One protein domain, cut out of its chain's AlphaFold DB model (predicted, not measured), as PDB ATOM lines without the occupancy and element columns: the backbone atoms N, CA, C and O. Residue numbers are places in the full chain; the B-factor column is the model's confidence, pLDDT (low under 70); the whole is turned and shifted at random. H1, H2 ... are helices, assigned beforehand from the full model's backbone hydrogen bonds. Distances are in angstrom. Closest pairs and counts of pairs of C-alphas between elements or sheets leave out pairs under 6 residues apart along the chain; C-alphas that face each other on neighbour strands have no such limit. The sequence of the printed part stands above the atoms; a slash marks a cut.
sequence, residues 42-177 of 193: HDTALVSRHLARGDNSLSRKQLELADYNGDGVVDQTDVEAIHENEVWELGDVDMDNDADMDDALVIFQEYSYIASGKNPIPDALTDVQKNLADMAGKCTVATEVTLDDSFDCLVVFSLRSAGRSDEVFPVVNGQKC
ATOM      1  N   HIS A  42     142.908 100.357 128.123       98.19
ATOM      2  CA  HIS A  42     143.983 101.331 127.947       98.19
ATOM      3  C   HIS A  42     143.749 102.603 128.775       98.19
ATOM      4  O   HIS A  42     144.677 103.086 129.429       98.19
ATOM      5  N   ASP A  43     142.511 103.088 128.873       98.62
ATOM      6  CA  ASP A  43     142.177 104.204 129.761       98.62
ATOM      7  C   ASP A  43     142.465 103.871 131.224       98.62
ATOM      8  O   ASP A  43     143.106 104.646 131.947       98.62
ATOM      9  N   THR A  44     142.049 102.674 131.645       98.44
ATOM     10  CA  THR A  44     142.350 102.137 132.972       98.44
ATOM     11  C   THR A  44     143.866 102.108 133.204       98.44
ATOM     12  O   THR A  44     144.345 102.556 134.254       98.44
ATOM     13  N   ALA A  45     144.638 101.636 132.220       97.81
ATOM     14  CA  ALA A  45     146.096 101.563 132.272       97.81
ATOM     15  C   ALA A  45     146.744 102.947 132.421       97.81
ATOM     16  O   ALA A  45     147.615 103.126 133.280       97.81
ATOM     17  N   LEU A  46     146.282 103.945 131.658       98.19
ATOM     18  CA  LEU A  46     146.776 105.323 131.719       98.19
ATOM     19  C   LEU A  46     146.600 105.929 133.113       98.19
ATOM     20  O   LEU A  46     147.559 106.461 133.686       98.19
ATOM     21  N   VAL A  47     145.396 105.839 133.685       98.19
ATOM     22  CA  VAL A  47     145.126 106.391 135.022       98.19
ATOM     23  C   VAL A  47     145.893 105.608 136.085       98.19
ATOM     24  O   VAL A  47     146.549 106.198 136.948       98.19
ATOM     25  N   SER A  48     145.902 104.277 135.986       97.50
ATOM     26  CA  SER A  48     146.616 103.408 136.920       97.50
ATOM     27  C   SER A  48     148.124 103.693 136.946       97.50
ATOM     28  O   SER A  48     148.714 103.834 138.025       97.50
ATOM     29  N   ARG A  49     148.757 103.859 135.778       96.06
ATOM     30  CA  ARG A  49     150.178 104.225 135.671       96.06
ATOM     31  C   ARG A  49     150.448 105.635 136.175       96.06
ATOM     32  O   ARG A  49     151.458 105.847 136.854       96.06
ATOM     33  N   HIS A  50     149.546 106.579 135.918       96.56
ATOM     34  CA  HIS A  50     149.678 107.942 136.422       96.56
ATOM     35  C   HIS A  50     149.765 107.974 137.951       96.56
ATOM     36  O   HIS A  50     150.649 108.628 138.507       96.56
ATOM     37  N   LEU A  51     148.912 107.204 138.630       96.06
ATOM     38  CA  LEU A  51     148.921 107.097 140.089       96.06
ATOM     39  C   LEU A  51     150.133 106.316 140.620       96.06
ATOM     40  O   LEU A  51     150.727 106.701 141.628       96.06
ATOM     41  N   ALA A  52     150.519 105.225 139.952       94.25
ATOM     42  CA  ALA A  52     151.577 104.333 140.427       94.25
ATOM     43  C   ALA A  52     153.001 104.852 140.159       94.25
ATOM     44  O   ALA A  52     153.911 104.628 140.967       94.25
ATOM     45  N   ARG A  53     153.218 105.499 139.010       91.44
ATOM     46  CA  ARG A  53     154.540 105.909 138.506       91.44
ATOM     47  C   ARG A  53     154.628 107.406 138.226       91.44
ATOM     48  O   ARG A  53     155.676 107.996 138.484       91.44
ATOM     49  N   GLY A  54     153.558 108.012 137.706       91.50
ATOM     50  CA  GLY A  54     153.536 109.427 137.315       91.50
ATOM     51  C   GLY A  54     154.510 109.770 136.181       91.50
ATOM     52  O   GLY A  54     154.908 110.926 136.037       91.50
ATOM     53  N   ASP A  55     154.937 108.765 135.414       91.31
ATOM     54  CA  ASP A  55     155.861 108.898 134.287       91.31
ATOM     55  C   ASP A  55     155.136 109.039 132.937       91.31
ATOM     56  O   ASP A  55     155.766 109.414 131.946       91.31
ATOM     57  N   ASN A  56     153.814 108.830 132.905       91.31
ATOM     58  CA  ASN A  56     152.949 109.252 131.813       91.31
ATOM     59  C   ASN A  56     152.394 110.669 132.083       91.31
ATOM     60  O   ASN A  56     152.011 111.047 133.194       91.31
ATOM     61  N   SER A  57     152.423 111.518 131.056       90.44
ATOM     62  CA  SER A  57     152.021 112.924 131.174       90.44
ATOM     63  C   SER A  57     150.574 113.104 130.728       90.44
ATOM     64  O   SER A  57     150.323 113.329 129.548       90.44
ATOM     65  N   LEU A  58     149.631 113.043 131.673       96.62
ATOM     66  CA  LEU A  58     148.222 113.330 131.398       96.62
ATOM     67  C   LEU A  58     147.977 114.842 131.341       96.62
ATOM     68  O   LEU A  58     148.387 115.606 132.222       96.62
ATOM     69  N   SER A  59     147.294 115.294 130.293       96.44
ATOM     70  CA  SER A  59     146.857 116.683 130.187       96.44
ATOM     71  C   SER A  59     145.768 116.997 131.215       96.44
ATOM     72  O   SER A  59     145.106 116.115 131.757       96.44
ATOM     73  N   ARG A  60     145.509 118.290 131.441       96.81
ATOM     74  CA  ARG A  60     144.420 118.721 132.329       96.81
ATOM     75  C   ARG A  60     143.074 118.111 131.927       96.81
ATOM     76  O   ARG A  60     142.322 117.701 132.797       96.81
ATOM     77  N   LYS A  61     142.776 118.076 130.625       96.44
ATOM     78  CA  LYS A  61     141.507 117.538 130.131       96.44
ATOM     79  C   LYS A  61     141.396 116.038 130.414       96.44
ATOM     80  O   LYS A  61     140.330 115.589 130.794       96.44
ATOM     81  N   GLN A  62     142.494 115.304 130.288       97.88
ATOM     82  CA  GLN A  62     142.544 113.870 130.569       97.88
ATOM     83  C   GLN A  62     142.409 113.582 132.063       97.88
ATOM     84  O   GLN A  62     141.681 112.677 132.433       97.88
ATOM     85  N   LEU A  63     143.001 114.408 132.933       98.06
ATOM     86  CA  LEU A  63     142.764 114.326 134.380       98.06
ATOM     87  C   LEU A  63     141.303 114.625 134.755       98.06
ATOM     88  O   LEU A  63     140.777 114.013 135.673       98.06
ATOM     89  N   GLU A  64     140.637 115.539 134.042       97.56
ATOM     90  CA  GLU A  64     139.196 115.794 134.217       97.56
ATOM     91  C   GLU A  64     138.321 114.618 133.743       97.56
ATOM     92  O   GLU A  64     137.197 114.490 134.210       97.56
ATOM     93  N   LEU A  65     138.799 113.790 132.806       98.31
ATOM     94  CA  LEU A  65     138.107 112.570 132.369       98.31
ATOM     95  C   LEU A  65     138.432 111.385 133.291       98.31
ATOM     96  O   LEU A  65     137.555 110.568 133.538       98.31
ATOM     97  N   ALA A  66     139.653 111.335 133.831       98.38
ATOM     98  CA  ALA A  66     140.116 110.328 134.780       98.38
ATOM     99  C   ALA A  66     139.414 110.401 136.146       98.38
ATOM    100  O   ALA A  66     139.350 109.392 136.831       98.38
ATOM    101  N   ASP A  67     138.897 111.568 136.543       98.44
ATOM    102  CA  ASP A  67     138.011 111.746 137.706       98.44
ATOM    103  C   ASP A  67     136.611 111.203 137.367       98.44
ATOM    104  O   ASP A  67     135.663 111.946 137.088       98.44
ATOM    105  N   TYR A  68     136.513 109.877 137.286       98.12
ATOM    106  CA  TYR A  68     135.323 109.165 136.827       98.12
ATOM    107  C   TYR A  68     134.141 109.360 137.780       98.12
ATOM    108  O   TYR A  68     132.993 109.501 137.343       98.12
ATOM    109  N   ASN A  69     134.413 109.378 139.088       97.19
ATOM    110  CA  ASN A  69     133.385 109.557 140.108       97.19
ATOM    111  C   ASN A  69     132.960 111.038 140.281       97.19
ATOM    112  O   ASN A  69     131.872 111.306 140.811       97.19
ATOM    113  N   GLY A  70     133.765 111.983 139.779       97.06
ATOM    114  CA  GLY A  70     133.484 113.417 139.757       97.06
ATOM    115  C   GLY A  70     133.620 114.113 141.112       97.06
ATOM    116  O   GLY A  70     132.949 115.131 141.342       97.06
ATOM    117  N   ASP A  71     134.417 113.570 142.034       97.81
ATOM    118  CA  ASP A  71     134.650 114.141 143.364       97.81
ATOM    119  C   ASP A  71     135.780 115.190 143.394       97.81
ATOM    120  O   ASP A  71     135.942 115.912 144.390       97.81
ATOM    121  N   GLY A  72     136.480 115.359 142.268       97.38
ATOM    122  CA  GLY A  72     137.562 116.317 142.077       97.38
ATOM    123  C   GLY A  72     138.953 115.769 142.392       97.38
ATOM    124  O   GLY A  72     139.914 116.553 142.372       97.38
ATOM    125  N   VAL A  73     139.083 114.478 142.708       97.94
ATOM    126  CA  VAL A  73     140.344 113.806 143.026       97.94
ATOM    127  C   VAL A  73     140.457 112.528 142.205       97.94
ATOM    128  O   VAL A  73     139.705 111.598 142.411       97.94
ATOM    129  N   VAL A  74     141.471 112.450 141.343       98.19
ATOM    130  CA  VAL A  74     141.793 111.202 140.638       98.19
ATOM    131  C   VAL A  74     142.485 110.249 141.610       98.19
ATOM    132  O   VAL A  74     143.615 110.520 142.041       98.19
ATOM    133  N   ASP A  75     141.827 109.146 141.956       97.81
ATOM    134  CA  ASP A  75     142.381 108.114 142.829       97.81
ATOM    135  C   ASP A  75     142.032 106.677 142.397       97.81
ATOM    136  O   ASP A  75     141.576 106.411 141.284       97.81
ATOM    137  N   GLN A  76     142.345 105.702 143.254       97.69
ATOM    138  CA  GLN A  76     142.134 104.282 142.957       97.69
ATOM    139  C   GLN A  76     140.655 103.938 142.733       97.69
ATOM    140  O   GLN A  76     140.356 102.998 142.001       97.69
ATOM    141  N   THR A  77     139.742 104.689 143.347       98.00
ATOM    142  CA  THR A  77     138.299 104.522 143.165       98.00
ATOM    143  C   THR A  77     137.913 104.782 141.715       98.00
ATOM    144  O   THR A  77     137.089 104.055 141.170       98.00
ATOM    145  N   ASP A  78     138.526 105.782 141.074       98.62
ATOM    146  CA  ASP A  78     138.287 106.058 139.659       98.62
ATOM    147  C   ASP A  78     138.874 104.971 138.772       98.62
ATOM    148  O   ASP A  78     138.201 104.511 137.860       98.62
ATOM    149  N   VAL A  79     140.090 104.503 139.072       98.25
ATOM    150  CA  VAL A  79     140.712 103.389 138.337       98.25
ATOM    151  C   VAL A  79     139.818 102.150 138.364       98.25
ATOM    152  O   VAL A  79     139.588 101.535 137.329       98.25
ATOM    153  N   GLU A  80     139.296 101.785 139.536       98.06
ATOM    154  CA  GLU A  80     138.390 100.641 139.681       98.06
ATOM    155  C   GLU A  80     137.064 100.870 138.945       98.06
ATOM    156  O   GLU A  80     136.585  99.966 138.266       98.06
ATOM    157  N   ALA A  81     136.503 102.080 139.012       98.12
ATOM    158  CA  ALA A  81     135.261 102.405 138.316       98.12
ATOM    159  C   ALA A  81     135.416 102.408 136.785       98.12
ATOM    160  O   ALA A  81     134.521 101.933 136.089       98.12
ATOM    161  N   ILE A  82     136.538 102.906 136.258       98.38
ATOM    162  CA  ILE A  82     136.870 102.843 134.827       98.38
ATOM    163  C   ILE A  82     137.018 101.376 134.413       98.38
ATOM    164  O   ILE A  82     136.333 100.946 133.487       98.38
ATOM    165  N   HIS A  83     137.800 100.591 135.164       97.94
ATOM    166  CA  HIS A  83     138.019  99.172 134.880       97.94
ATOM    167  C   HIS A  83     136.719  98.358 134.852       97.94
ATOM    168  O   HIS A  83     136.519  97.513 133.989       97.94
ATOM    169  N   GLU A  84     135.796  98.613 135.782       97.81
ATOM    170  CA  GLU A  84     134.503  97.918 135.833       97.81
ATOM    171  C   GLU A  84     133.578  98.235 134.644       97.81
ATOM    172  O   GLU A  84     132.609  97.505 134.417       97.81
ATOM    173  N   ASN A  85     133.834  99.328 133.917       97.75
ATOM    174  CA  ASN A  85     132.989  99.812 132.823       97.75
ATOM    175  C   ASN A  85     133.682  99.777 131.451       97.75
ATOM    176  O   ASN A  85     133.066 100.201 130.468       97.75
ATOM    177  N   GLU A  86     134.920  99.283 131.367       97.12
ATOM    178  CA  GLU A  86     135.636  99.134 130.100       97.12
ATOM    179  C   GLU A  86     134.913  98.149 129.169       97.12
ATOM    180  O   GLU A  86     134.325  97.155 129.603       97.12
ATOM    181  N   VAL A  87     134.904  98.462 127.872       97.38
ATOM    182  CA  VAL A  87     134.235  97.625 126.863       97.38
ATOM    183  C   VAL A  87     135.132  96.472 126.422       97.38
ATOM    184  O   VAL A  87     134.624  95.383 126.181       97.38
ATOM    185  N   TRP A  88     136.440  96.721 126.347       97.88
ATOM    186  CA  TRP A  88     137.476  95.753 125.994       97.88
ATOM    187  C   TRP A  88     138.597  95.846 127.016       97.88
ATOM    188  O   TRP A  88     138.978  96.956 127.407       97.88
ATOM    189  N   GLU A  89     139.104  94.697 127.454       96.44
ATOM    190  CA  GLU A  89     140.206  94.671 128.408       96.44
ATOM    191  C   GLU A  89     141.533  95.037 127.735       96.44
ATOM    192  O   GLU A  89     141.705  94.909 126.525       96.44
ATOM    193  N   LEU A  90     142.505  95.487 128.527       97.50
ATOM    194  CA  LEU A  90     143.839  95.791 128.021       97.50
ATOM    195  C   LEU A  90     144.468  94.540 127.380       97.50
ATOM    196  O   LEU A  90     144.600  93.508 128.044       97.50
ATOM    197  N   GLY A  91     144.890  94.657 126.121       97.12
ATOM    198  CA  GLY A  91     145.481  93.570 125.337       97.12
ATOM    199  C   GLY A  91     144.530  92.811 124.419       97.12
ATOM    200  O   GLY A  91     145.034  92.064 123.589       97.12
ATOM    201  N   ASP A  92     143.215  93.032 124.519       98.00
ATOM    202  CA  ASP A  92     142.185  92.482 123.616       98.00
ATOM    203  C   ASP A  92     142.132  93.310 122.316       98.00
ATOM    204  O   ASP A  92     141.293  94.188 122.109       98.00
ATOM    205  N   VAL A  93     143.136  93.118 121.468       97.94
ATOM    206  CA  VAL A  93     143.378  93.884 120.241       97.94
ATOM    207  C   VAL A  93     142.416  93.493 119.126       97.94
ATOM    208  O   VAL A  93     142.085  94.346 118.293       97.94
ATOM    209  N   ASP A  94     141.970  92.244 119.053       95.88
ATOM    210  CA  ASP A  94     140.989  91.821 118.052       95.88
ATOM    211  C   ASP A  94     139.521  92.058 118.470       95.88
ATOM    212  O   ASP A  94     138.631  92.007 117.607       95.88
ATOM    213  N   MET A  95     139.308  92.517 119.713       96.31
ATOM    214  CA  MET A  95     138.040  92.989 120.281       96.31
ATOM    215  C   MET A  95     136.982  91.884 120.346       96.31
ATOM    216  O   MET A  95     135.832  92.071 119.908       96.31
ATOM    217  N   ASP A  96     137.365  90.723 120.872       95.81
ATOM    218  CA  ASP A  96     136.492  89.559 121.012       95.81
ATOM    219  C   ASP A  96     136.093  89.227 122.470       95.81
ATOM    220  O   ASP A  96     135.171  88.425 122.683       95.81
ATOM    221  N   ASN A  97     136.591  90.008 123.440       94.00
ATOM    222  CA  ASN A  97     136.478  89.882 124.905       94.00
ATOM    223  C   ASN A  97     137.458  88.889 125.545       94.00
ATOM    224  O   ASN A  97     137.299  88.605 126.737       94.00
ATOM    225  N   ASP A  98     138.432  88.359 124.808       93.06
ATOM    226  CA  ASP A  98     139.416  87.421 125.336       93.06
ATOM    227  C   ASP A  98     140.845  87.881 124.977       93.06
ATOM    228  O   ASP A  98     141.366  87.517 123.932       93.06
ATOM    229  N   ALA A  99     141.544  88.596 125.878       94.06
ATOM    230  CA  ALA A  99     142.945  88.964 125.625       94.06
ATOM    231  C   ALA A  99     143.872  87.731 125.667       94.06
ATOM    232  O   ALA A  99     144.222  87.225 126.756       94.06
ATOM    233  N   ASP A 100     144.281  87.246 124.493       95.50
ATOM    234  CA  ASP A 100     144.948  85.960 124.330       95.50
ATOM    235  C   ASP A 100     146.123  85.925 123.319       95.50
ATOM    236  O   ASP A 100     146.851  86.897 123.107       95.50
ATOM    237  N   MET A 101     146.461  84.729 122.818       96.62
ATOM    238  CA  MET A 101     147.571  84.563 121.877       96.62
ATOM    239  C   MET A 101     147.267  85.163 120.499       96.62
ATOM    240  O   MET A 101     148.211  85.562 119.809       96.62
ATOM    241  N   ASP A 102     146.003  85.194 120.082       97.38
ATOM    242  CA  ASP A 102     145.602  85.699 118.775       97.38
ATOM    243  C   ASP A 102     145.832  87.219 118.698       97.38
ATOM    244  O   ASP A 102     146.436  87.677 117.721       97.38
ATOM    245  N   ASP A 103     145.574  87.970 119.773       98.31
ATOM    246  CA  ASP A 103     145.935  89.392 119.891       98.31
ATOM    247  C   ASP A 103     147.429  89.637 119.694       98.31
ATOM    248  O   ASP A 103     147.856  90.451 118.867       98.31
ATOM    249  N   ALA A 104     148.255  88.873 120.412       97.88
ATOM    250  CA  ALA A 104     149.704  88.970 120.298       97.88
ATOM    251  C   ALA A 104     150.176  88.703 118.858       97.88
ATOM    252  O   ALA A 104     151.106  89.361 118.371       97.88
ATOM    253  N   LEU A 105     149.539  87.759 118.155       97.56
ATOM    254  CA  LEU A 105     149.845  87.436 116.759       97.56
ATOM    255  C   LEU A 105     149.369  88.518 115.784       97.56
ATOM    256  O   LEU A 105     150.071  88.787 114.802       97.56
ATOM    257  N   VAL A 106     148.232  89.156 116.053       97.56
ATOM    258  CA  VAL A 106     147.717  90.288 115.275       97.56
ATOM    259  C   VAL A 106     148.673  91.482 115.373       97.56
ATOM    260  O   VAL A 106     149.097  92.009 114.337       97.56
ATOM    261  N   ILE A 107     149.123  91.836 116.583       98.00
ATOM    262  CA  ILE A 107     150.136  92.886 116.796       98.00
ATOM    263  C   ILE A 107     151.437  92.536 116.052       98.00
ATOM    264  O   ILE A 107     151.996  93.357 115.319       98.00
ATOM    265  N   PHE A 108     151.906  91.288 116.181       98.06
ATOM    266  CA  PHE A 108     153.119  90.815 115.504       98.06
ATOM    267  C   PHE A 108     153.022  90.922 113.975       98.06
ATOM    268  O   PHE A 108     154.006  91.245 113.292       98.06
ATOM    269  N   GLN A 109     151.846  90.626 113.418       96.75
ATOM    270  CA  GLN A 109     151.598  90.702 111.986       96.75
ATOM    271  C   GLN A 109     151.636  92.151 111.482       96.75
ATOM    272  O   GLN A 109     152.307  92.410 110.475       96.75
ATOM    273  N   GLU A 110     150.981  93.080 112.183       97.25
ATOM    274  CA  GLU A 110     151.028  94.520 111.886       97.25
ATOM    275  C   GLU A 110     152.480  95.027 111.922       97.25
ATOM    276  O   GLU A 110     152.977  95.565 110.924       97.25
ATOM    277  N   TYR A 111     153.213  94.738 113.007       97.31
ATOM    278  CA  TYR A 111     154.637  95.072 113.136       97.31
ATOM    279  C   TYR A 111     155.469  94.512 111.973       97.31
ATOM    280  O   TYR A 111     156.292  95.217 111.383       97.31
ATOM    281  N   SER A 112     155.238  93.254 111.581       97.12
ATOM    282  CA  SER A 112     155.951  92.618 110.464       97.12
ATOM    283  C   SER A 112     155.714  93.345 109.136       97.12
ATOM    284  O   SER A 112     156.637  93.483 108.323       97.12
ATOM    285  N   TYR A 113     154.495  93.839 108.898       96.69
ATOM    286  CA  TYR A 113     154.202  94.645 107.717       96.69
ATOM    287  C   TYR A 113     154.892  96.011 107.763       96.69
ATOM    288  O   TYR A 113     155.535  96.366 106.764       96.69
ATOM    289  N   ILE A 114     154.848  96.711 108.903       94.81
ATOM    290  CA  ILE A 114     155.553  97.986 109.132       94.81
ATOM    291  C   ILE A 114     157.058  97.812 108.883       94.81
ATOM    292  O   ILE A 114     157.640  98.505 108.043       94.81
ATOM    293  N   ALA A 115     157.682  96.817 109.522       95.69
ATOM    294  CA  ALA A 115     159.114  96.534 109.416       95.69
ATOM    295  C   ALA A 115     159.549  96.156 107.988       95.69
ATOM    296  O   ALA A 115     160.677  96.438 107.576       95.69
ATOM    297  N   SER A 116     158.655  95.546 107.203       95.94
ATOM    298  CA  SER A 116     158.897  95.240 105.786       95.94
ATOM    299  C   SER A 116     158.722  96.443 104.846       95.94
ATOM    300  O   SER A 116     158.996  96.329 103.648       95.94
ATOM    301  N   GLY A 117     158.266  97.592 105.360       93.88
ATOM    302  CA  GLY A 117     157.976  98.795 104.580       93.88
ATOM    303  C   GLY A 117     156.743  98.658 103.683       93.88
ATOM    304  O   GLY A 117     156.659  99.315 102.640       93.88
ATOM    305  N   LYS A 118     155.802  97.773 104.031       90.81
ATOM    306  CA  LYS A 118     154.604  97.520 103.226       90.81
ATOM    307  C   LYS A 118     153.559  98.613 103.456       90.81
ATOM    308  O   LYS A 118     153.193  98.899 104.586       90.81
ATOM    309  N   ASN A 119     153.048  99.192 102.370       88.56
ATOM    310  CA  ASN A 119     151.996 100.207 102.402       88.56
ATOM    311  C   ASN A 119     151.070 100.052 101.169       88.56
ATOM    312  O   ASN A 119     151.590 100.019 100.047       88.56
ATOM    313  N   PRO A 120     149.734  99.945 101.325       88.25
ATOM    314  CA  PRO A 120     149.003  99.879 102.593       88.25
ATOM    315  C   PRO A 120     149.226  98.550 103.316       88.25
ATOM    316  O   PRO A 120     149.495  97.519 102.687       88.25
ATOM    317  N   ILE A 121     149.107  98.591 104.640       92.25
ATOM    318  CA  ILE A 121     149.047  97.383 105.453       92.25
ATOM    319  C   ILE A 121     147.644  96.777 105.275       92.25
ATOM    320  O   ILE A 121     146.654  97.504 105.385       92.25
ATOM    321  N   PRO A 122     147.530  95.493 104.891       91.06
ATOM    322  CA  PRO A 122     146.240  94.811 104.868       91.06
ATOM    323  C   PRO A 122     145.663  94.739 106.281       91.06
ATOM    324  O   PRO A 122     146.392  94.340 107.179       91.06
ATOM    325  N   ASP A 123     144.386  95.093 106.438       89.88
ATOM    326  CA  ASP A 123     143.658  95.019 107.714       89.88
ATOM    327  C   ASP A 123     144.378  95.740 108.872       89.88
ATOM    328  O   ASP A 123     144.421  95.251 109.993       89.88
ATOM    329  N   ALA A 124     144.959  96.909 108.564       95.06
ATOM    330  CA  ALA A 124     145.729  97.716 109.506       95.06
ATOM    331  C   ALA A 124     144.954  98.012 110.796       95.06
ATOM    332  O   ALA A 124     143.771  98.369 110.742       95.06
ATOM    333  N   LEU A 125     145.656  97.952 111.930       97.50
ATOM    334  CA  LEU A 125     145.067  98.222 113.239       97.50
ATOM    335  C   LEU A 125     144.522  99.649 113.329       97.50
ATOM    336  O   LEU A 125     145.170 100.625 112.920       97.50
ATOM    337  N   THR A 126     143.325  99.760 113.901       97.44
ATOM    338  CA  THR A 126     142.729 101.049 114.268       97.44
ATOM    339  C   THR A 126     143.459 101.670 115.459       97.44
ATOM    340  O   THR A 126     144.239 101.006 116.137       97.44
ATOM    341  N   ASP A 127     143.210 102.951 115.724       97.38
ATOM    342  CA  ASP A 127     143.846 103.646 116.846       97.38
ATOM    343  C   ASP A 127     143.445 103.030 118.199       97.38
ATOM    344  O   ASP A 127     144.322 102.787 119.018       97.38
ATOM    345  N   VAL A 128     142.179 102.629 118.370       97.38
ATOM    346  CA  VAL A 128     141.708 101.912 119.574       97.38
ATOM    347  C   VAL A 128     142.454 100.585 119.762       97.38
ATOM    348  O   VAL A 128     142.896 100.255 120.854       97.38
ATOM    349  N   GLN A 129     142.664  99.821 118.685       98.19
ATOM    350  CA  GLN A 129     143.398  98.550 118.756       98.19
ATOM    351  C   GLN A 129     144.882  98.748 119.088       98.19
ATOM    352  O   GLN A 129     145.483  97.931 119.778       98.19
ATOM    353  N   LYS A 130     145.483  99.845 118.613       97.94
ATOM    354  CA  LYS A 130     146.859 100.221 118.969       97.94
ATOM    355  C   LYS A 130     146.966 100.666 120.425       97.94
ATOM    356  O   LYS A 130     147.948 100.329 121.070       97.94
ATOM    357  N   ASN A 131     145.967 101.384 120.932       97.44
ATOM    358  CA  ASN A 131     145.862 101.743 122.345       97.44
ATOM    359  C   ASN A 131     145.747 100.483 123.218       97.44
ATOM    360  O   ASN A 131     146.496 100.331 124.176       97.44
ATOM    361  N   LEU A 132     144.897  99.522 122.837       98.00
ATOM    362  CA  LEU A 132     144.787  98.227 123.523       98.00
ATOM    363  C   LEU A 132     146.090  97.416 123.495       98.00
ATOM    364  O   LEU A 132     146.352  96.670 124.434       98.00
ATOM    365  N   ALA A 133     146.914  97.586 122.455       97.38
ATOM    366  CA  ALA A 133     148.240  96.984 122.360       97.38
ATOM    367  C   ALA A 133     149.301  97.672 123.249       97.38
ATOM    368  O   ALA A 133     150.269  97.007 123.614       97.38
ATOM    369  N   ASP A 134     149.132  98.951 123.634       95.50
ATOM    370  CA  ASP A 134     149.989  99.635 124.624       95.50
ATOM    371  C   ASP A 134     149.660  99.119 126.032       95.50
ATOM    372  O   ASP A 134     149.064  99.796 126.877       95.50
ATOM    373  N   MET A 135     150.095  97.889 126.301       94.44
ATOM    374  CA  MET A 135     149.936  97.227 127.594       94.44
ATOM    375  C   MET A 135     150.589  98.023 128.730       94.44
ATOM    376  O   MET A 135     150.239  97.849 129.898       94.44
ATOM    377  N   ALA A 136     151.543  98.895 128.405       92.69
ATOM    378  CA  ALA A 136     152.262  99.696 129.373       92.69
ATOM    379  C   ALA A 136     151.474 100.943 129.804       92.69
ATOM    380  O   ALA A 136     151.815 101.525 130.838       92.69
ATOM    381  N   GLY A 137     150.454 101.376 129.053       90.88
ATOM    382  CA  GLY A 137     149.665 102.579 129.346       90.88
ATOM    383  C   GLY A 137     150.537 103.834 129.423       90.88
ATOM    384  O   GLY A 137     150.417 104.645 130.354       90.88
ATOM    385  N   LYS A 138     151.510 103.958 128.514       90.12
ATOM    386  CA  LYS A 138     152.511 105.038 128.542       90.12
ATOM    387  C   LYS A 138     152.148 106.174 127.597       90.12
ATOM    388  O   LYS A 138     152.416 107.340 127.912       90.12
ATOM    389  N   CYS A 139     151.562 105.841 126.455       91.88
ATOM    390  CA  CYS A 139     151.239 106.773 125.392       91.88
ATOM    391  C   CYS A 139     149.739 107.053 125.399       91.88
ATOM    392  O   CYS A 139     148.932 106.190 125.120       91.88
ATOM    393  N   THR A 140     149.339 108.301 125.637       91.81
ATOM    394  CA  THR A 140     147.909 108.662 125.616       91.81
ATOM    395  C   THR A 140     147.328 108.801 124.206       91.81
ATOM    396  O   THR A 140     146.266 109.384 124.040       91.81
ATOM    397  N   VAL A 141     148.096 108.450 123.182       91.38
ATOM    398  CA  VAL A 141     147.701 108.522 121.778       91.38
ATOM    399  C   VAL A 141     148.230 107.276 121.103       91.38
ATOM    400  O   VAL A 141     149.362 106.869 121.384       91.38
ATOM    401  N   ALA A 142     147.453 106.735 120.173       94.56
ATOM    402  CA  ALA A 142     147.856 105.569 119.410       94.56
ATOM    403  C   ALA A 142     149.208 105.805 118.727       94.56
ATOM    404  O   ALA A 142     149.424 106.805 118.029       94.56
ATOM    405  N   THR A 143     150.122 104.860 118.921       94.38
ATOM    406  CA  THR A 143     151.424 104.839 118.252       94.38
ATOM    407  C   THR A 143     151.526 103.629 117.330       94.38
ATOM    408  O   THR A 143     150.656 102.759 117.317       94.38
ATOM    409  N   GLU A 144     152.541 103.604 116.466       94.56
ATOM    410  CA  GLU A 144     152.822 102.395 115.692       94.56
ATOM    411  C   GLU A 144     153.178 101.259 116.650       94.56
ATOM    412  O   GLU A 144     154.064 101.429 117.485       94.56
ATOM    413  N   VAL A 145     152.516 100.109 116.497       95.31
ATOM    414  CA  VAL A 145     152.809  98.942 117.328       95.31
ATOM    415  C   VAL A 145     154.231  98.445 117.112       95.31
ATOM    416  O   VAL A 145     154.800  98.487 116.012       95.31
ATOM    417  N   THR A 146     154.789  97.919 118.183       94.81
ATOM    418  CA  THR A 146     156.138  97.393 118.271       94.81
ATOM    419  C   THR A 146     156.115  95.879 118.447       94.81
ATOM    420  O   THR A 146     155.082  95.245 118.666       94.81
ATOM    421  N   LEU A 147     157.293  95.267 118.323       95.19
ATOM    422  CA  LEU A 147     157.452  93.863 118.686       95.19
ATOM    423  C   LEU A 147     157.303  93.650 120.201       95.19
ATOM    424  O   LEU A 147     156.902  92.563 120.613       95.19
ATOM    425  N   ASP A 148     157.617  94.669 121.003       93.75
ATOM    426  CA  ASP A 148     157.510  94.607 122.458       93.75
ATOM    427  C   ASP A 148     156.033  94.537 122.879       93.75
ATOM    428  O   ASP A 148     155.686  93.635 123.632       93.75
ATOM    429  N   ASP A 149     155.142  95.326 122.262       95.44
ATOM    430  CA  ASP A 149     153.684  95.262 122.498       95.44
ATOM    431  C   ASP A 149     153.120  93.843 122.279       95.44
ATOM    432  O   ASP A 149     152.344  93.311 123.076       95.44
ATOM    433  N   SER A 150     153.570  93.174 121.209       96.81
ATOM    434  CA  SER A 150     153.192  91.785 120.916       96.81
ATOM    435  C   SER A 150     153.678  90.819 122.000       96.81
ATOM    436  O   SER A 150     152.942  89.922 122.424       96.81
ATOM    437  N   PHE A 151     154.922  90.978 122.457       95.12
ATOM    438  CA  PHE A 151     155.475  90.112 123.492       95.12
ATOM    439  C   PHE A 151     154.888  90.380 124.870       95.12
ATOM    440  O   PHE A 151     154.712  89.424 125.626       95.12
ATOM    441  N   ASP A 152     154.534  91.618 125.180       94.50
ATOM    442  CA  ASP A 152     153.862  91.973 126.420       94.50
ATOM    443  C   ASP A 152     152.488  91.303 126.491       94.50
ATOM    444  O   ASP A 152     152.212  90.584 127.459       94.50
ATOM    445  N   CYS A 153     151.685  91.397 125.425       95.56
ATOM    446  CA  CYS A 153     150.415  90.673 125.334       95.56
ATOM    447  C   CYS A 153     150.614  89.148 125.487       95.56
ATOM    448  O   CYS A 153     149.972  88.497 126.321       95.56
ATOM    449  N   LEU A 154     151.613  88.570 124.804       95.69
ATOM    450  CA  LEU A 154     151.930  87.141 124.923       95.69
ATOM    451  C   LEU A 154     152.342  86.729 126.348       95.69
ATOM    452  O   LEU A 154     152.007  85.625 126.801       95.69
ATOM    453  N   VAL A 155     153.092  87.572 127.062       93.88
ATOM    454  CA  VAL A 155     153.490  87.313 128.454       93.88
ATOM    455  C   VAL A 155     152.270  87.351 129.367       93.88
ATOM    456  O   VAL A 155     152.113  86.436 130.185       93.88
ATOM    457  N   VAL A 156     151.390  88.341 129.202       93.50
ATOM    458  CA  VAL A 156     150.130  88.440 129.950       93.50
ATOM    459  C   VAL A 156     149.282  87.183 129.749       93.50
ATOM    460  O   VAL A 156     148.940  86.516 130.735       93.50
ATOM    461  N   PHE A 157     149.042  86.781 128.500       95.06
ATOM    462  CA  PHE A 157     148.335  85.539 128.176       95.06
ATOM    463  C   PHE A 157     148.999  84.308 128.816       95.06
ATOM    464  O   PHE A 157     148.334  83.459 129.419       95.06
ATOM    465  N   SER A 158     150.329  84.210 128.732       94.75
ATOM    466  CA  SER A 158     151.088  83.075 129.272       94.75
ATOM    467  C   SER A 158     150.969  82.967 130.795       94.75
ATOM    468  O   SER A 158     150.838  81.862 131.331       94.75
ATOM    469  N   LEU A 159     150.997  84.098 131.508       93.38
ATOM    470  CA  LEU A 159     150.806  84.146 132.958       93.38
ATOM    471  C   LEU A 159     149.386  83.721 133.346       93.38
ATOM    472  O   LEU A 159     149.229  82.858 134.215       93.38
ATOM    473  N   ARG A 160     148.366  84.257 132.663       93.38
ATOM    474  CA  ARG A 160     146.956  83.884 132.870       93.38
ATOM    475  C   ARG A 160     146.739  82.386 132.634       93.38
ATOM    476  O   ARG A 160     146.220  81.689 133.507       93.38
ATOM    477  N   SER A 161     147.252  81.860 131.523       94.62
ATOM    478  CA  SER A 161     147.179  80.436 131.162       94.62
ATOM    479  C   SER A 161     147.894  79.512 132.153       94.62
ATOM    480  O   SER A 161     147.487  78.367 132.357       94.62
ATOM    481  N   ALA A 162     148.951  80.000 132.805       95.56
ATOM    482  CA  ALA A 162     149.653  79.279 133.865       95.56
ATOM    483  C   ALA A 162     148.940  79.340 135.233       95.56
ATOM    484  O   ALA A 162     149.450  78.778 136.206       95.56
ATOM    485  N   GLY A 163     147.788  80.016 135.333       94.56
ATOM    486  CA  GLY A 163     147.064  80.235 136.586       94.56
ATOM    487  C   GLY A 163     147.711  81.285 137.493       94.56
ATOM    488  O   GLY A 163     147.495  81.260 138.703       94.56
ATOM    489  N   ARG A 164     148.528  82.182 136.925       91.94
ATOM    490  CA  ARG A 164     149.278  83.239 137.627       91.94
ATOM    491  C   ARG A 164     148.690  84.627 137.350       91.94
ATOM    492  O   ARG A 164     149.427  85.598 137.214       91.94
ATOM    493  N   SER A 165     147.364  84.733 137.255       88.56
ATOM    494  CA  SER A 165     146.673  85.993 136.934       88.56
ATOM    495  C   SER A 165     146.963  87.115 137.939       88.56
ATOM    496  O   SER A 165     147.034  88.276 137.551       88.56
ATOM    497  N   ASP A 166     147.211  86.776 139.206       86.88
ATOM    498  CA  ASP A 166     147.577  87.740 140.256       86.88
ATOM    499  C   ASP A 166     148.985  88.343 140.073       86.88
ATOM    500  O   ASP A 166     149.351  89.279 140.780       86.88
ATOM    501  N   GLU A 167     149.789  87.805 139.149       86.94
ATOM    502  CA  GLU A 167     151.152  88.265 138.846       86.94
ATOM    503  C   GLU A 167     151.236  89.081 137.547       86.94
ATOM    504  O   GLU A 167     152.317  89.542 137.192       86.94
ATOM    505  N   VAL A 168     150.118  89.230 136.827       89.31
ATOM    506  CA  VAL A 168     150.057  89.937 135.538       89.31
ATOM    507  C   VAL A 168     150.330  91.425 135.721       89.31
ATOM    508  O   VAL A 168     151.192  91.983 135.050       89.31
ATOM    509  N   PHE A 169     149.610  92.060 136.644       91.62
ATOM    510  CA  PHE A 169     149.749  93.485 136.910       91.62
ATOM    511  C   PHE A 169     150.458  93.725 138.243       91.62
ATOM    512  O   PHE A 169     150.231  92.989 139.211       91.62
ATOM    513  N   PRO A 170     151.315  94.756 138.330       90.69
ATOM    514  CA  PRO A 170     152.040  95.043 139.551       90.69
ATOM    515  C   PRO A 170     151.100  95.534 140.657       90.69
ATOM    516  O   PRO A 170     150.016  96.069 140.424       90.69
ATOM    517  N   VAL A 171     151.564  95.395 141.897       91.06
ATOM    518  CA  VAL A 171     150.969  96.059 143.060       91.06
ATOM    519  C   VAL A 171     151.960  97.106 143.545       91.06
ATOM    520  O   VAL A 171     153.053  96.770 144.007       91.06
ATOM    521  N   VAL A 172     151.587  98.380 143.462       89.44
ATOM    522  CA  VAL A 172     152.438  99.507 143.864       89.44
ATOM    523  C   VAL A 172     151.816 100.169 145.086       89.44
ATOM    524  O   VAL A 172     150.644 100.516 145.090       89.44
ATOM    525  N   ASN A 173     152.584 100.301 146.173       88.31
ATOM    526  CA  ASN A 173     152.114 100.872 147.446       88.31
ATOM    527  C   ASN A 173     150.832 100.220 148.016       88.31
ATOM    528  O   ASN A 173     150.095 100.849 148.770       88.31
ATOM    529  N   GLY A 174     150.584  98.946 147.694       87.62
ATOM    530  CA  GLY A 174     149.393  98.209 148.132       87.62
ATOM    531  C   GLY A 174     148.154  98.399 147.252       87.62
ATOM    532  O   GLY A 174     147.114  97.834 147.579       87.62
ATOM    533  N   GLN A 175     148.257  99.148 146.151       87.88
ATOM    534  CA  GLN A 175     147.202  99.320 145.150       87.88
ATOM    535  C   GLN A 175     147.469  98.418 143.944       87.88
ATOM    536  O   GLN A 175     148.608  98.321 143.481       87.88
ATOM    537  N   LYS A 176     146.426  97.734 143.461       92.19
ATOM    538  CA  LYS A 176     146.490  96.905 142.254       92.19
ATOM    539  C   LYS A 176     146.524  97.816 141.029       92.19
ATOM    540  O   LYS A 176     145.674  98.696 140.899       92.19
ATOM    541  N   CYS A 177     147.495  97.590 140.153       94.88
ATOM    542  CA  CYS A 177     147.586  98.291 138.882       94.88
ATOM    543  C   CYS A 177     146.850  97.540 137.763       94.88
ATOM    544  O   CYS A 177     146.534  96.357 137.905       94.88
TER     545      CYS A 177
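Overview. This is residues 42 to 177 of the 193 residues of the protein "Dockerin domain-containing protein" of Ruminococcus sp. CAG:330 (UniProt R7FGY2). The model shows two groups of helices set end to end along the longest axis: at one end H1 and H3 run antiparallel side by side with short H2 near them, and at the other the longer H4 and H6 do the same. Short H5 has its centre nearest the middle, between the two pairs, and the tail after H6 folds back toward the end where H1 and H3 lie. The printed part has 136 residues, with six named helices, H1 to H6 in chain order, and no named strand. Its class is all helix, though under half of the residues, 65 of 136, are in named elements. The whole is compact, with a radius of gyration of the C-alphas of 15.4 A and spans of 47 by 36 by 25 A.

Arrangement. H1, residues 42 to 52, touches H3, residues 76 to 85, at a shallow tilt of 12 degrees, opposite ways; their closest C-alphas, Thr 44 and His 83, are 5.6 A apart. H2, residues 60 to 66, is close to H1 but not clearly touching, about perpendicular at 74 degrees, with the closest C-alphas, Val 47 and Ala 66, 6.4 A apart. H2 is also close to H3 but not clearly touching, with the C-alphas of Ala 66 and Asp 78 closest at 6.7 A. H4, residues 101 to 115, is apart from H1, H2 and H3. It touches H6, residues 147 to 161, at a shallow tilt of 8 degrees, opposite ways, and the closest C-alphas, Ala 104 and Ser 150, are 4.5 A apart. H5, residues 127 to 133, only just touches H6, with 3 pairs of C-alphas within 8 A, through residues 149 to 153 of H6 alone; the closest are Ala 133 and Asp 149, 5.7 A. H5 is close to H1 but not clearly touching, the C-alphas of His 42 and Leu 132 being closest at 5.5 A. Two of the three touching pairs are at a shallow tilt, a packing that is only just mostly aligned. In H1 to H6 every O i to N i+4 pair is within hydrogen-bond range.

Along the chain. H1 begins at C-alpha 42, at (143.983, 101.331, 127.947), and is 14.9 A long. H3 is 14.4 A long, H4 20.8 A and H6 21.0 A; H2 and H5 have 7 residues each. H6 ends at C-alpha 161, at (147.179, 80.436, 131.162).

Size, cuts and confidence. The C-alphas of Asp 71 and Ser 116, the two farthest apart, are 48.6 A apart. The links H3 to H4, H4 to H5 and H5 to H6 are long. Residues 171 to 172 pair with 175 to 176, antiparallel. The printed part has no cut, its mean pLDDT is 95.2, and no printed residue is under 70.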